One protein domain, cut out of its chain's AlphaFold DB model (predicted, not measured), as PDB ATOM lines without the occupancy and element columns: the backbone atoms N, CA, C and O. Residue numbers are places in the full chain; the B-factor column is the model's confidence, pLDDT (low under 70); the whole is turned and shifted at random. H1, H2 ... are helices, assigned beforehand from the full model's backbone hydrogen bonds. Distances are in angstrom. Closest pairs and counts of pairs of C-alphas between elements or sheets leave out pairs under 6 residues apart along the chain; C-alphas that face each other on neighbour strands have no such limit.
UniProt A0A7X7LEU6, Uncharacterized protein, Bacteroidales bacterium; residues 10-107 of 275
ATOM      1  N   GLY A  10     230.180 160.692 211.481       77.38
ATOM      2  CA  GLY A  10     229.912 160.499 212.911       77.38
ATOM      3  C   GLY A  10     229.912 161.794 213.734       77.38
ATOM      4  O   GLY A  10     228.980 162.042 214.498       77.38
ATOM      5  N   LYS A  11     230.947 162.631 213.586       81.06
ATOM      6  CA  LYS A  11     231.116 163.835 214.421       81.06
ATOM      7  C   LYS A  11     230.282 165.013 213.918       81.06
ATOM      8  O   LYS A  11     229.727 165.755 214.724       81.06
ATOM      9  N   GLU A  12     230.146 165.167 212.604       84.50
ATOM     10  CA  GLU A  12     229.451 166.313 212.001       84.50
ATOM     11  C   GLU A  12     227.930 166.183 212.025       84.50
ATOM     12  O   GLU A  12     227.211 167.187 212.003       84.50
ATOM     13  N   LEU A  13     227.427 164.952 212.162       86.88
ATOM     14  CA  LEU A  13     226.002 164.700 212.333       86.88
ATOM     15  C   LEU A  13     225.440 165.406 213.571       86.88
ATOM     16  O   LEU A  13     224.296 165.858 213.534       86.88
ATOM     17  N   VAL A  14     226.232 165.539 214.641       88.75
ATOM     18  CA  VAL A  14     225.823 166.257 215.856       88.75
ATOM     19  C   VAL A  14     225.542 167.722 215.528       88.75
ATOM     20  O   VAL A  14     224.423 168.183 215.736       88.75
ATOM     21  N   TYR A  15     226.501 168.426 214.923       88.81
ATOM     22  CA  TYR A  15     226.364 169.846 214.570       88.81
ATOM     23  C   TYR A  15     225.229 170.092 213.581       88.81
ATOM     24  O   TYR A  15     224.419 171.001 213.759       88.81
ATOM     25  N   THR A  16     225.120 169.220 212.583       88.69
ATOM     26  CA  THR A  16     224.064 169.273 211.576       88.69
ATOM     27  C   THR A  16     222.674 169.099 212.204       88.69
ATOM     28  O   THR A  16     221.747 169.848 211.894       88.69
ATOM     29  N   ARG A  17     222.504 168.136 213.120       90.81
ATOM     30  CA  ARG A  17     221.237 167.934 213.845       90.81
ATOM     31  C   ARG A  17     220.908 169.116 214.747       90.81
ATOM     32  O   ARG A  17     219.747 169.514 214.805       90.81
ATOM     33  N   THR A  18     221.903 169.698 215.413       91.50
ATOM     34  CA  THR A  18     221.694 170.889 216.243       91.50
ATOM     35  C   THR A  18     221.249 172.082 215.401       91.50
ATOM     36  O   THR A  18     220.279 172.743 215.768       91.50
ATOM     37  N   PHE A  19     221.875 172.317 214.242       91.94
ATOM     38  CA  PHE A  19     221.456 173.367 213.310       91.94
ATOM     39  C   PHE A  19     219.999 173.181 212.854       91.94
ATOM     40  O   PHE A  19     219.202 174.118 212.924       91.94
ATOM     41  N   LEU A  20     219.612 171.947 212.499       92.38
ATOM     42  CA  LEU A  20     218.221 171.630 212.151       92.38
ATOM     43  C   LEU A  20     217.261 171.909 213.308       92.38
ATOM     44  O   LEU A  20     216.187 172.473 213.107       92.38
ATOM     45  N   GLY A  21     217.650 171.507 214.519       94.19
ATOM     46  CA  GLY A  21     216.869 171.722 215.731       94.19
ATOM     47  C   GLY A  21     216.604 173.205 215.977       94.19
ATOM     48  O   GLY A  21     215.468 173.577 216.258       94.19
ATOM     49  N   ILE A  22     217.612 174.064 215.789       94.25
ATOM     50  CA  ILE A  22     217.464 175.524 215.902       94.25
ATOM     51  C   ILE A  22     216.425 176.035 214.895       94.25
ATOM     52  O   ILE A  22     215.510 176.764 215.282       94.25
ATOM     53  N   MET A  23     216.510 175.612 213.630       93.88
ATOM     54  CA  MET A  23     215.544 176.007 212.598       93.88
ATOM     55  C   MET A  23     214.114 175.561 212.930       93.88
ATOM     56  O   MET A  23     213.179 176.352 212.808       93.88
ATOM     57  N   ILE A  24     213.937 174.319 213.394       95.38
ATOM     58  CA  ILE A  24     212.628 173.790 213.801       95.38
ATOM     59  C   ILE A  24     212.064 174.596 214.977       95.38
ATOM     60  O   ILE A  24     210.898 174.987 214.952       95.38
ATOM     61  N   VAL A  25     212.882 174.909 215.987       96.06
ATOM     62  CA  VAL A  25     212.457 175.727 217.134       96.06
ATOM     63  C   VAL A  25     212.045 177.130 216.689       96.06
ATOM     64  O   VAL A  25     211.009 177.629 217.133       96.06
ATOM     65  N   MET A  26     212.799 177.764 215.785       94.56
ATOM     66  CA  MET A  26     212.435 179.071 215.227       94.56
ATOM     67  C   MET A  26     211.084 179.023 214.500       94.56
ATOM     68  O   MET A  26     210.253 179.912 214.700       94.56
ATOM     69  N   LEU A  27     210.830 177.967 213.720       94.88
ATOM     70  CA  LEU A  27     209.548 177.746 213.044       94.88
ATOM     71  C   LEU A  27     208.392 177.544 214.029       94.88
ATOM     72  O   LEU A  27     207.343 178.167 213.869       94.88
ATOM     73  N   ILE A  28     208.584 176.739 215.079       95.88
ATOM     74  CA  ILE A  28     207.564 176.514 216.116       95.88
ATOM     75  C   ILE A  28     207.238 177.824 216.840       95.88
ATOM     76  O   ILE A  28     206.067 178.166 216.996       95.88
ATOM     77  N   VAL A  29     208.250 178.596 217.254       93.69
ATOM     78  CA  VAL A  29     208.038 179.884 217.937       93.69
ATOM     79  C   VAL A  29     207.291 180.866 217.037       93.69
ATOM     80  O   VAL A  29     206.400 181.578 217.512       93.69
ATOM     81  N   TYR A  30     207.630 180.907 215.748       92.38
ATOM     82  CA  TYR A  30     206.907 181.708 214.768       92.38
ATOM     83  C   TYR A  30     205.440 181.267 214.653       92.38
ATOM     84  O   TYR A  30     204.542 182.098 214.799       92.38
ATOM     85  N   PHE A  31     205.186 179.965 214.485       91.88
ATOM     86  CA  PHE A  31     203.836 179.415 214.342       91.88
ATOM     87  C   PHE A  31     202.970 179.664 215.585       91.88
ATOM     88  O   PHE A  31     201.848 180.149 215.468       91.88
ATOM     89  N   VAL A  32     203.507 179.442 216.789       92.56
ATOM     90  CA  VAL A  32     202.797 179.714 218.052       92.56
ATOM     91  C   VAL A  32     202.411 181.191 218.169       92.56
ATOM     92  O   VAL A  32     201.298 181.508 218.589       92.56
ATOM     93  N   LYS A  33     203.300 182.117 217.785       88.69
ATOM     94  CA  LYS A  33     202.981 183.555 217.767       88.69
ATOM     95  C   LYS A  33     201.928 183.897 216.718       88.69
ATOM     96  O   LYS A  33     201.094 184.764 216.971       88.69
ATOM     97  N   TRP A  34     201.977 183.247 215.562       86.69
ATOM     98  CA  TRP A  34     201.011 183.444 214.488       86.69
ATOM     99  C   TRP A  34     199.603 182.989 214.894       86.69
ATOM    100  O   TRP A  34     198.662 183.764 214.737       86.69
ATOM    101  N   VAL A  35     199.468 181.804 215.505       88.56
ATOM    102  CA  VAL A  35     198.185 181.294 216.028       88.56
ATOM    103  C   VAL A  35     197.639 182.211 217.127       88.56
ATOM    104  O   VAL A  35     196.530 182.724 217.003       88.56
ATOM    105  N   LYS A  36     198.454 182.549 218.141       86.88
ATOM    106  CA  LYS A  36     198.027 183.430 219.247       86.88
ATOM    107  C   LYS A  36     197.579 184.822 218.794       86.88
ATOM    108  O   LYS A  36     196.747 185.431 219.456       86.88
ATOM    109  N   ARG A  37     198.126 185.348 217.691       79.06
ATOM    110  CA  ARG A  37     197.677 186.624 217.108       79.06
ATOM    111  C   ARG A  37     196.288 186.527 216.479       79.06
ATOM    112  O   ARG A  37     195.566 187.516 216.513       79.06
ATOM    113  N   LYS A  38     195.923 185.374 215.910       68.62
ATOM    114  CA  LYS A  38     194.597 185.154 215.318       68.62
ATOM    115  C   LYS A  38     193.514 184.979 216.382       68.62
ATOM    116  O   LYS A  38     192.436 185.542 216.230       68.62
ATOM    117  N   ASP A  39     193.828 184.290 217.475       59.38
ATOM    118  CA  ASP A  39     192.846 183.986 218.526       59.38
ATOM    119  C   ASP A  39     192.511 185.187 219.434       59.38
ATOM    120  O   ASP A  39     191.502 185.173 220.132       59.38
ATOM    121  N   PHE A  40     193.316 186.259 219.415       52.31
ATOM    122  CA  PHE A  40     193.133 187.432 220.284       52.31
ATOM    123  C   PHE A  40     192.363 188.607 219.657       52.31
ATOM    124  O   PHE A  40     192.276 189.671 220.270       52.31
ATOM    125  N   ALA A  41     191.762 188.438 218.473       54.22
ATOM    126  CA  ALA A  41     190.884 189.448 217.872       54.22
ATOM    127  C   ALA A  41     189.396 189.031 217.752       54.22
ATOM    128  O   ALA A  41     188.797 189.278 216.706       54.22
ATOM    129  N   PRO A  42     188.728 188.468 218.784       50.44
ATOM    130  CA  PRO A  42     187.311 188.101 218.682       50.44
ATOM    131  C   PRO A  42     186.330 189.297 218.735       50.44
ATOM    132  O   PRO A  42     185.134 189.087 218.904       50.44
ATOM    133  N   GLY A  43     186.778 190.555 218.577       54.16
ATOM    134  CA  GLY A  43     185.892 191.720 218.760       54.16
ATOM    135  C   GLY A  43     186.224 193.024 218.027       54.16
ATOM    136  O   GLY A  43     185.439 193.963 218.120       54.16
ATOM    137  N   VAL A  44     187.322 193.131 217.268       56.78
ATOM    138  CA  VAL A  44     187.663 194.388 216.571       56.78
ATOM    139  C   VAL A  44     187.264 194.294 215.099       56.78
ATOM    140  O   VAL A  44     188.076 194.000 214.230       56.78
ATOM    141  N   LYS A  45     185.987 194.577 214.812       53.03
ATOM    142  CA  LYS A  45     185.425 194.667 213.449       53.03
ATOM    143  C   LYS A  45     185.931 195.864 212.617       53.03
ATOM    144  O   LYS A  45     185.438 196.066 211.519       53.03
ATOM    145  N   ASN A  46     186.909 196.635 213.098       52.19
ATOM    146  CA  ASN A  46     187.449 197.812 212.402       52.19
ATOM    147  C   ASN A  46     188.983 197.861 212.417       52.19
ATOM    148  O   ASN A  46     189.584 198.925 212.554       52.19
ATOM    149  N   LEU A  47     189.644 196.717 212.245       53.56
ATOM    150  CA  LEU A  47     190.992 196.751 211.694       53.56
ATOM    151  C   LEU A  47     190.823 196.987 210.198       53.56
ATOM    152  O   LEU A  47     190.490 196.069 209.450       53.56
ATOM    153  N   LYS A  48     191.021 198.246 209.774       47.50
ATOM    154  CA  LYS A  48     191.444 198.539 208.399       47.50
ATOM    155  C   LYS A  48     192.433 197.447 208.025       47.50
ATOM    156  O   LYS A  48     193.307 197.150 208.838       47.50
ATOM    157  N   ALA A  49     192.222 196.819 206.872       50.38
ATOM    158  CA  ALA A  49     193.142 195.862 206.289       50.38
ATOM    159  C   ALA A  49     194.513 196.539 206.183       50.38
ATOM    160  O   ALA A  49     194.825 197.182 205.189       50.38
ATOM    161  N   ASP A  50     195.275 196.495 207.272       49.25
ATOM    162  CA  ASP A  50     196.610 197.037 207.360       49.25
ATOM    163  C   ASP A  50     197.388 196.197 206.369       49.25
ATOM    164  O   ASP A  50     197.465 194.973 206.509       49.25
ATOM    165  N   ASN A  51     197.795 196.860 205.293       47.91
ATOM    166  CA  ASN A  51     198.274 196.273 204.059       47.91
ATOM    167  C   ASN A  51     199.243 195.111 204.331       47.91
ATOM    168  O   ASN A  51     200.452 195.289 204.467       47.91
ATOM    169  N   TRP A  52     198.710 193.885 204.311       50.25
ATOM    170  CA  TRP A  52     199.471 192.630 204.263       50.25
ATOM    171  C   TRP A  52     200.280 192.509 202.951       50.25
ATOM    172  O   TRP A  52     200.978 191.530 202.700       50.25
ATOM    173  N   GLU A  53     200.249 193.541 202.102       48.06
ATOM    174  CA  GLU A  53     201.090 193.688 200.917       48.06
ATOM    175  C   GLU A  53     202.597 193.670 201.228       48.06
ATOM    176  O   GLU A  53     203.385 193.357 200.338       48.06
ATOM    177  N   GLY A  54     203.006 193.879 202.486       48.91
ATOM    178  CA  GLY A  54     204.399 193.732 202.924       48.91
ATOM    179  C   GLY A  54     204.922 192.290 203.026       48.91
ATOM    180  O   GLY A  54     206.127 192.116 203.186       48.91
ATOM    181  N   ASP A  55     204.070 191.259 202.923       54.78
ATOM    182  CA  ASP A  55     204.477 189.859 203.143       54.78
ATOM    183  C   ASP A  55     204.771 189.062 201.845       54.78
ATOM    184  O   ASP A  55     205.167 187.896 201.894       54.78
ATOM    185  N   ARG A  56     204.644 189.681 200.659       55.19
ATOM    186  CA  ARG A  56     204.869 189.014 199.356       55.19
ATOM    187  C   ARG A  56     206.328 188.618 199.042       55.19
ATOM    188  O   ARG A  56     206.503 187.524 198.503       55.19
ATOM    189  N   PRO A  57     207.382 189.397 199.376       57.62
ATOM    190  CA  PRO A  57     208.755 189.003 199.037       57.62
ATOM    191  C   PRO A  57     209.280 187.843 199.897       57.62
ATOM    192  O   PRO A  57     210.236 187.183 199.504       57.62
ATOM    193  N   PHE A  58     208.647 187.529 201.035       62.12
ATOM    194  CA  PHE A  58     209.079 186.428 201.907       62.12
ATOM    195  C   PHE A  58     208.835 185.047 201.294       62.12
ATOM    196  O   PHE A  58     209.574 184.110 201.584       62.12
ATOM    197  N   ASN A  59     207.845 184.907 200.413       82.38
ATOM    198  CA  ASN A  59     207.476 183.603 199.864       82.38
ATOM    199  C   ASN A  59     208.368 183.152 198.698       82.38
ATOM    200  O   ASN A  59     208.350 181.968 198.364       82.38
ATOM    201  N   ILE A  60     209.180 184.043 198.107       91.88
ATOM    202  CA  ILE A  60     210.046 183.672 196.976       91.88
ATOM    203  C   ILE A  60     211.119 182.662 197.393       91.88
ATOM    204  O   ILE A  60     211.352 181.689 196.685       91.88
ATOM    205  N   TRP A  61     211.713 182.827 198.579       93.94
ATOM    206  CA  TRP A  61     212.743 181.917 199.087       93.94
ATOM    207  C   TRP A  61     212.191 180.526 199.385       93.94
ATOM    208  O   TRP A  61     212.833 179.525 199.074       93.94
ATOM    209  N   LEU A  62     210.969 180.460 199.925       94.69
ATOM    210  CA  LEU A  62     210.274 179.194 200.119       94.69
ATOM    211  C   LEU A  62     209.983 178.526 198.774       94.69
ATOM    212  O   LEU A  62     210.292 177.348 198.617       94.69
ATOM    213  N   ALA A  63     209.457 179.272 197.799       95.06
ATOM    214  CA  ALA A  63     209.181 178.744 196.466       95.06
ATOM    215  C   ALA A  63     210.453 178.196 195.802       95.06
ATOM    216  O   ALA A  63     210.448 177.064 195.327       95.06
ATOM    217  N   ILE A  64     211.563 178.941 195.858       96.19
ATOM    218  CA  ILE A  64     212.869 178.490 195.362       96.19
ATOM    219  C   ILE A  64     213.323 177.215 196.088       96.19
ATOM    220  O   ILE A  64     213.740 176.261 195.437       96.19
ATOM    221  N   SER A  65     213.208 177.151 197.420       96.50
ATOM    222  CA  SER A  65     213.568 175.938 198.166       96.50
ATOM    223  C   SER A  65     212.725 174.734 197.727       96.50
ATOM    224  O   SER A  65     213.270 173.662 197.482       96.50
ATOM    225  N   ILE A  66     211.417 174.918 197.525       96.56
ATOM    226  CA  ILE A  66     210.518 173.860 197.050       96.56
ATOM    227  C   ILE A  66     210.903 173.423 195.633       96.56
ATOM    228  O   ILE A  66     210.903 172.227 195.361       96.56
ATOM    229  N   ILE A  67     211.285 174.350 194.750       97.44
ATOM    230  CA  ILE A  67     211.783 174.013 193.409       97.44
ATOM    231  C   ILE A  67     213.006 173.099 193.514       97.44
ATOM    232  O   ILE A  67     213.021 172.045 192.885       97.44
ATOM    233  N   PHE A  68     213.997 173.435 194.346       96.94
ATOM    234  CA  PHE A  68     215.167 172.572 194.551       96.94
ATOM    235  C   PHE A  68     214.811 171.216 195.164       96.94
ATOM    236  O   PHE A  68     215.402 170.205 194.788       96.94
ATOM    237  N   LEU A  69     213.822 171.175 196.060       96.12
ATOM    238  CA  LEU A  69     213.310 169.925 196.611       96.12
ATOM    239  C   LEU A  69     212.641 169.059 195.537       96.12
ATOM    240  O   LEU A  69     212.826 167.852 195.543       96.12
ATOM    241  N   VAL A  70     211.886 169.652 194.611       96.88
ATOM    242  CA  VAL A  70     211.273 168.923 193.491       96.88
ATOM    243  C   VAL A  70     212.345 168.438 192.515       96.88
ATOM    244  O   VAL A  70     212.331 167.270 192.133       96.88
ATOM    245  N   LEU A  71     213.314 169.292 192.164       95.50
ATOM    246  CA  LEU A  71     214.433 168.926 191.290       95.50
ATOM    247  C   LEU A  71     215.246 167.756 191.847       95.50
ATOM    248  O   LEU A  71     215.708 166.933 191.066       95.50
ATOM    249  N   LEU A  72     215.372 167.644 193.173       93.19
ATOM    250  CA  LEU A  72     216.046 166.522 193.833       93.19
ATOM    251  C   LEU A  72     215.439 165.155 193.468       93.19
ATOM    252  O   LEU A  72     216.154 164.164 193.474       93.19
ATOM    253  N   PHE A  73     214.139 165.093 193.160       94.06
ATOM    254  CA  PHE A  73     213.458 163.849 192.772       94.06
ATOM    255  C   PHE A  73     213.354 163.649 191.254       94.06
ATOM    256  O   PHE A  73     212.968 162.568 190.817       94.06
ATOM    257  N   ILE A  74     213.654 164.679 190.457       94.69
ATOM    258  CA  ILE A  74     213.553 164.642 188.989       94.69
ATOM    259  C   ILE A  74     214.926 164.424 188.346       94.69
ATOM    260  O   ILE A  74     215.027 163.705 187.354       94.69
ATOM    261  N   MET A  75     215.970 165.059 188.879       91.00
ATOM    262  CA  MET A  75     217.311 165.022 188.300       91.00
ATOM    263  C   MET A  75     218.030 163.712 188.655       91.00
ATOM    264  O   MET A  75     217.970 163.290 189.812       91.00
ATOM    265  N   PRO A  76     218.741 163.082 187.703       88.19
ATOM    266  CA  PRO A  76     219.585 161.931 188.003       88.19
ATOM    267  C   PRO A  76     220.744 162.335 188.924       88.19
ATOM    268  O   PRO A  76     221.262 163.448 188.844       88.19
ATOM    269  N   ASP A  77     221.158 161.423 189.809       80.44
ATOM    270  CA  ASP A  77     222.225 161.699 190.780       80.44
ATOM    271  C   ASP A  77     223.627 161.693 190.156       80.44
ATOM    272  O   ASP A  77     224.563 162.203 190.757       80.44
ATOM    273  N   SER A  78     223.790 161.128 188.957       73.00
ATOM    274  CA  SER A  78     225.067 161.079 188.247       73.00
ATOM    275  C   SER A  78     224.842 160.901 186.746       73.00
ATOM    276  O   SER A  78     224.189 159.943 186.335       73.00
ATOM    277  N   ASP A  79     225.458 161.771 185.942       60.25
ATOM    278  CA  ASP A  79     225.616 161.598 184.487       60.25
ATOM    279  C   ASP A  79     226.949 160.894 184.144       60.25
ATOM    280  O   ASP A  79     227.505 161.049 183.059       60.25
ATOM    281  N   GLY A  80     227.492 160.113 185.086       55.66
ATOM    282  CA  GLY A  80     228.527 159.114 184.821       55.66
ATOM    283  C   GLY A  80     229.955 159.463 185.240       55.66
ATOM    284  O   GLY A  80     230.711 158.525 185.474       55.66
ATOM    285  N   HIS A  81     230.350 160.736 185.396       56.06
ATOM    286  CA  HIS A  81     231.788 161.046 185.561       56.06
ATOM    287  C   HIS A  81     232.183 162.044 186.675       56.06
ATOM    288  O   HIS A  81     233.275 161.908 187.215       56.06
ATOM    289  N   ALA A  82     231.325 162.975 187.104       55.91
ATOM    290  CA  ALA A  82     231.457 163.756 188.337       55.91
ATOM    291  C   ALA A  82     230.219 164.627 188.541       55.91
ATOM    292  O   ALA A  82     229.921 165.540 187.772       55.91
ATOM    293  N   GLY A  83     229.541 164.404 189.654       59.09
ATOM    294  CA  GLY A  83     228.541 165.332 190.139       59.09
ATOM    295  C   GLY A  83     227.575 164.620 191.046       59.09
ATOM    296  O   GLY A  83     226.673 163.974 190.553       59.09
ATOM    297  N   PHE A  84     227.728 164.804 192.354       79.62
ATOM    298  CA  PHE A  84     226.658 164.533 193.308       79.62
ATOM    299  C   PHE A  84     225.585 165.619 193.144       79.62
ATOM    300  O   PHE A  84     225.521 166.580 193.921       79.62
ATOM    301  N   ILE A  85     224.803 165.540 192.059       86.50
ATOM    302  CA  ILE A  85     223.756 166.526 191.752       86.50
ATOM    303  C   ILE A  85     222.775 166.587 192.922       86.50
ATOM    304  O   ILE A  85     222.421 167.687 193.356       86.50
ATOM    305  N   SER A  86     222.428 165.441 193.516       89.19
ATOM    306  CA  SER A  86     221.539 165.405 194.678       89.19
ATOM    307  C   SER A  86     222.111 166.160 195.871       89.19
ATOM    308  O   SER A  86     221.382 166.909 196.519       89.19
ATOM    309  N   ASP A  87     223.411 166.033 196.156       87.00
ATOM    310  CA  ASP A  87     224.030 166.748 197.277       87.00
ATOM    311  C   ASP A  87     224.017 168.265 197.053       87.00
ATOM    312  O   ASP A  87     223.715 169.022 197.981       87.00
ATOM    313  N   ARG A  88     224.249 168.721 195.814       89.75
ATOM    314  CA  ARG A  88     224.166 170.145 195.443       89.75
ATOM    315  C   ARG A  88     222.740 170.682 195.559       89.75
ATOM    316  O   ARG A  88     222.531 171.732 196.163       89.75
ATOM    317  N   LEU A  89     221.752 169.966 195.023       92.19
ATOM    318  CA  LEU A  89     220.341 170.358 195.108       92.19
ATOM    319  C   LEU A  89     219.854 170.369 196.558       92.19
ATOM    320  O   LEU A  89     219.164 171.294 196.980       92.19
ATOM    321  N   CYS A  90     220.271 169.383 197.350       91.69
ATOM    322  CA  CYS A  90     219.971 169.302 198.770       91.69
ATOM    323  C   CYS A  90     220.612 170.472 199.536       91.69
ATOM    324  O   CYS A  90     219.950 171.092 200.371       91.69
ATOM    325  N   PHE A  91     221.861 170.840 199.224       91.44
ATOM    326  CA  PHE A  91     222.504 172.033 199.781       91.44
ATOM    327  C   PHE A  91     221.713 173.304 199.454       91.44
ATOM    328  O   PHE A  91     221.386 174.069 200.361       91.44
ATOM    329  N   LEU A  92     221.349 173.501 198.182       94.31
ATOM    330  CA  LEU A  92     220.585 174.667 197.733       94.31
ATOM    331  C   LEU A  92     219.204 174.727 198.396       94.31
ATOM    332  O   LEU A  92     218.817 175.786 198.889       94.31
ATOM    333  N   PHE A  93     218.502 173.596 198.509       94.69
ATOM    334  CA  PHE A  93     217.259 173.497 199.274       94.69
ATOM    335  C   PHE A  93     217.436 174.044 200.695       94.69
ATOM    336  O   PHE A  93     216.713 174.959 201.094       94.69
ATOM    337  N   TYR A  94     218.416 173.532 201.449       93.19
ATOM    338  CA  TYR A  94     218.635 173.961 202.830       93.19
ATOM    339  C   TYR A  94     219.113 175.412 202.938       93.19
ATOM    340  O   TYR A  94     218.730 176.093 203.890       93.19
ATOM    341  N   LEU A  95     219.891 175.909 201.975       93.50
ATOM    342  CA  LEU A  95     220.321 177.305 201.919       93.50
ATOM    343  C   LEU A  95     219.115 178.246 201.789       93.50
ATOM    344  O   LEU A  95     218.911 179.109 202.645       93.50
ATOM    345  N   PHE A  96     218.273 178.050 200.771       95.19
ATOM    346  CA  PHE A  96     217.103 178.905 200.545       95.19
ATOM    347  C   PHE A  96     216.036 178.733 201.626       95.19
ATOM    348  O   PHE A  96     215.424 179.715 202.052       95.19
ATOM    349  N   PHE A  97     215.861 177.515 202.137       94.38
ATOM    350  CA  PHE A  97     214.975 177.259 203.266       94.38
ATOM    351  C   PHE A  97     215.449 177.984 204.534       94.38
ATOM    352  O   PHE A  97     214.644 178.588 205.236       94.38
ATOM    353  N   THR A  98     216.757 178.011 204.804       93.44
ATOM    354  CA  THR A  98     217.327 178.764 205.933       93.44
ATOM    355  C   THR A  98     217.097 180.265 205.775       93.44
ATOM    356  O   THR A  98     216.643 180.914 206.719       93.44
ATOM    357  N   ILE A  99     217.345 180.818 204.580       93.44
ATOM    358  CA  ILE A  99     217.079 182.234 204.274       93.44
ATOM    359  C   ILE A  99     215.604 182.556 204.523       93.44
ATOM    360  O   ILE A  99     215.293 183.557 205.173       93.44
ATOM    361  N   TRP A 100     214.693 181.686 204.081       94.75
ATOM    362  CA  TRP A 100     213.265 181.834 204.342       94.75
ATOM    363  C   TRP A 100     212.951 181.855 205.844       94.75
ATOM    364  O   TRP A 100     212.325 182.806 206.312       94.75
ATOM    365  N   VAL A 101     213.434 180.871 206.616       93.00
ATOM    366  CA  VAL A 101     213.204 180.785 208.073       93.00
ATOM    367  C   VAL A 101     213.702 182.038 208.795       93.00
ATOM    368  O   VAL A 101     213.002 182.555 209.668       93.00
ATOM    369  N   ILE A 102     214.887 182.541 208.440       92.81
ATOM    370  CA  ILE A 102     215.483 183.742 209.046       92.81
ATOM    371  C   ILE A 102     214.699 185.005 208.673       92.81
ATOM    372  O   ILE A 102     214.599 185.923 209.486       92.81
ATOM    373  N   SER A 103     214.113 185.041 207.475       91.06
ATOM    374  CA  SER A 103     213.326 186.180 206.996       91.06
ATOM    375  C   SER A 103     211.967 186.308 207.703       91.06
ATOM    376  O   SER A 103     211.334 187.359 207.634       91.06
ATOM    377  N   LEU A 104     211.499 185.281 208.421       90.44
ATOM    378  CA  LEU A 104     210.268 185.378 209.210       90.44
ATOM    379  C   LEU A 104     210.408 186.409 210.349       90.44
ATOM    380  O   LEU A 104     211.476 186.621 210.920       90.44
ATOM    381  N   LYS A 105     209.293 187.049 210.726       90.12
ATOM    382  CA  LYS A 105     209.252 188.081 211.781       90.12
ATOM    383  C   LYS A 105     209.489 187.472 213.176       90.12
ATOM    384  O   LYS A 105     208.547 187.168 213.911       90.12
ATOM    385  N   HIS A 106     210.755 187.323 213.561       89.75
ATOM    386  CA  HIS A 106     211.180 186.811 214.869       89.75
ATOM    387  C   HIS A 106     211.350 187.917 215.916       89.75
ATOM    388  O   HIS A 106     211.575 189.084 215.613       89.75
ATOM    389  N   SER A 107     211.283 187.554 217.201       93.75
ATOM    390  CA  SER A 107     211.672 188.485 218.273       93.75
ATOM    391  C   SER A 107     213.190 188.569 218.397       93.75
ATOM    392  O   SER A 107     213.852 187.533 218.370       93.75
TER     393      SER A 107
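Overview. This is residues 10 to 107 of the 275 residues of an uncharacterized protein of Bacteroidales bacterium (UniProt A0A7X7LEU6). A long helix, H1, slants across one side of a helical hairpin made of H3 and H4, and touches it over a short stretch near the last residues of H4. H4 lies between H1 and H3, while residues 10 to 19 at one end of H1 and the loop with its neighbours, residues 35 to 54, stick out free. The 98 printed residues include four named helices, in the order H1, H2, H3, H4, and no named strand; the class is all helix. The whole is only just loose, close to extended, with a radius of gyration of the C-alphas of 18.5 A, and it spans 64 by 30 by 17 A.

Along the chain. H1, residues 10 to 39, begins with C-alpha 10 at (229.912, 160.499, 212.911), ends with C-alpha 39 at (192.846, 183.986, 218.526), and measures 44.2 A from first to last C-alpha. H2 is four residues, 52 to 55, and 5.8 A long. H3, residues 59 to 74, measures 22.7 A. H4, residues 85 to 103, measures 27.0 A and ends with C-alpha 103 at (213.326, 186.180, 206.996).

Arrangement. H3 and H4 form a helical hairpin and touch, with the C-alphas of Ser 65 and Phe 93 the closest at 4.6 A. They run opposite ways at a shallow tilt of 18 degrees. H1 touches H4 with residues 23 to 27 alone, and H4 touches H1 with residues 98 to 101 alone; the closest C-alphas, those of Leu 27 and Val 101, are 6.9 A apart. H1 and H4 run the same way at a steep tilt of 40 degrees. H1 is apart from H3 and from H2. H2 is apart from H4, and H2 and H3 meet only through their link. In H4 every pair of O i and N i+4 is within hydrogen-bond range, against 24 of 26 in H1 and 11 of 12 in H3; H2 is too short for such a pair.

Size, cuts and confidence. The two C-alphas farthest apart, those of Gly 43 and His 81, are 64.4 A apart, and the outline is only just a rod. Without the stretches that stand free, 68 residues remain, spanning 48 by 26 by 14 A. The printed part has no cut. The link from H1 to H2 is long, with 12 residues, that from H2 to H3 is tight, and that from H3 to H4 is short. The mean pLDDT of the printed part is 81.4, and residues 38 to 58 and 79 to 83 are under 70.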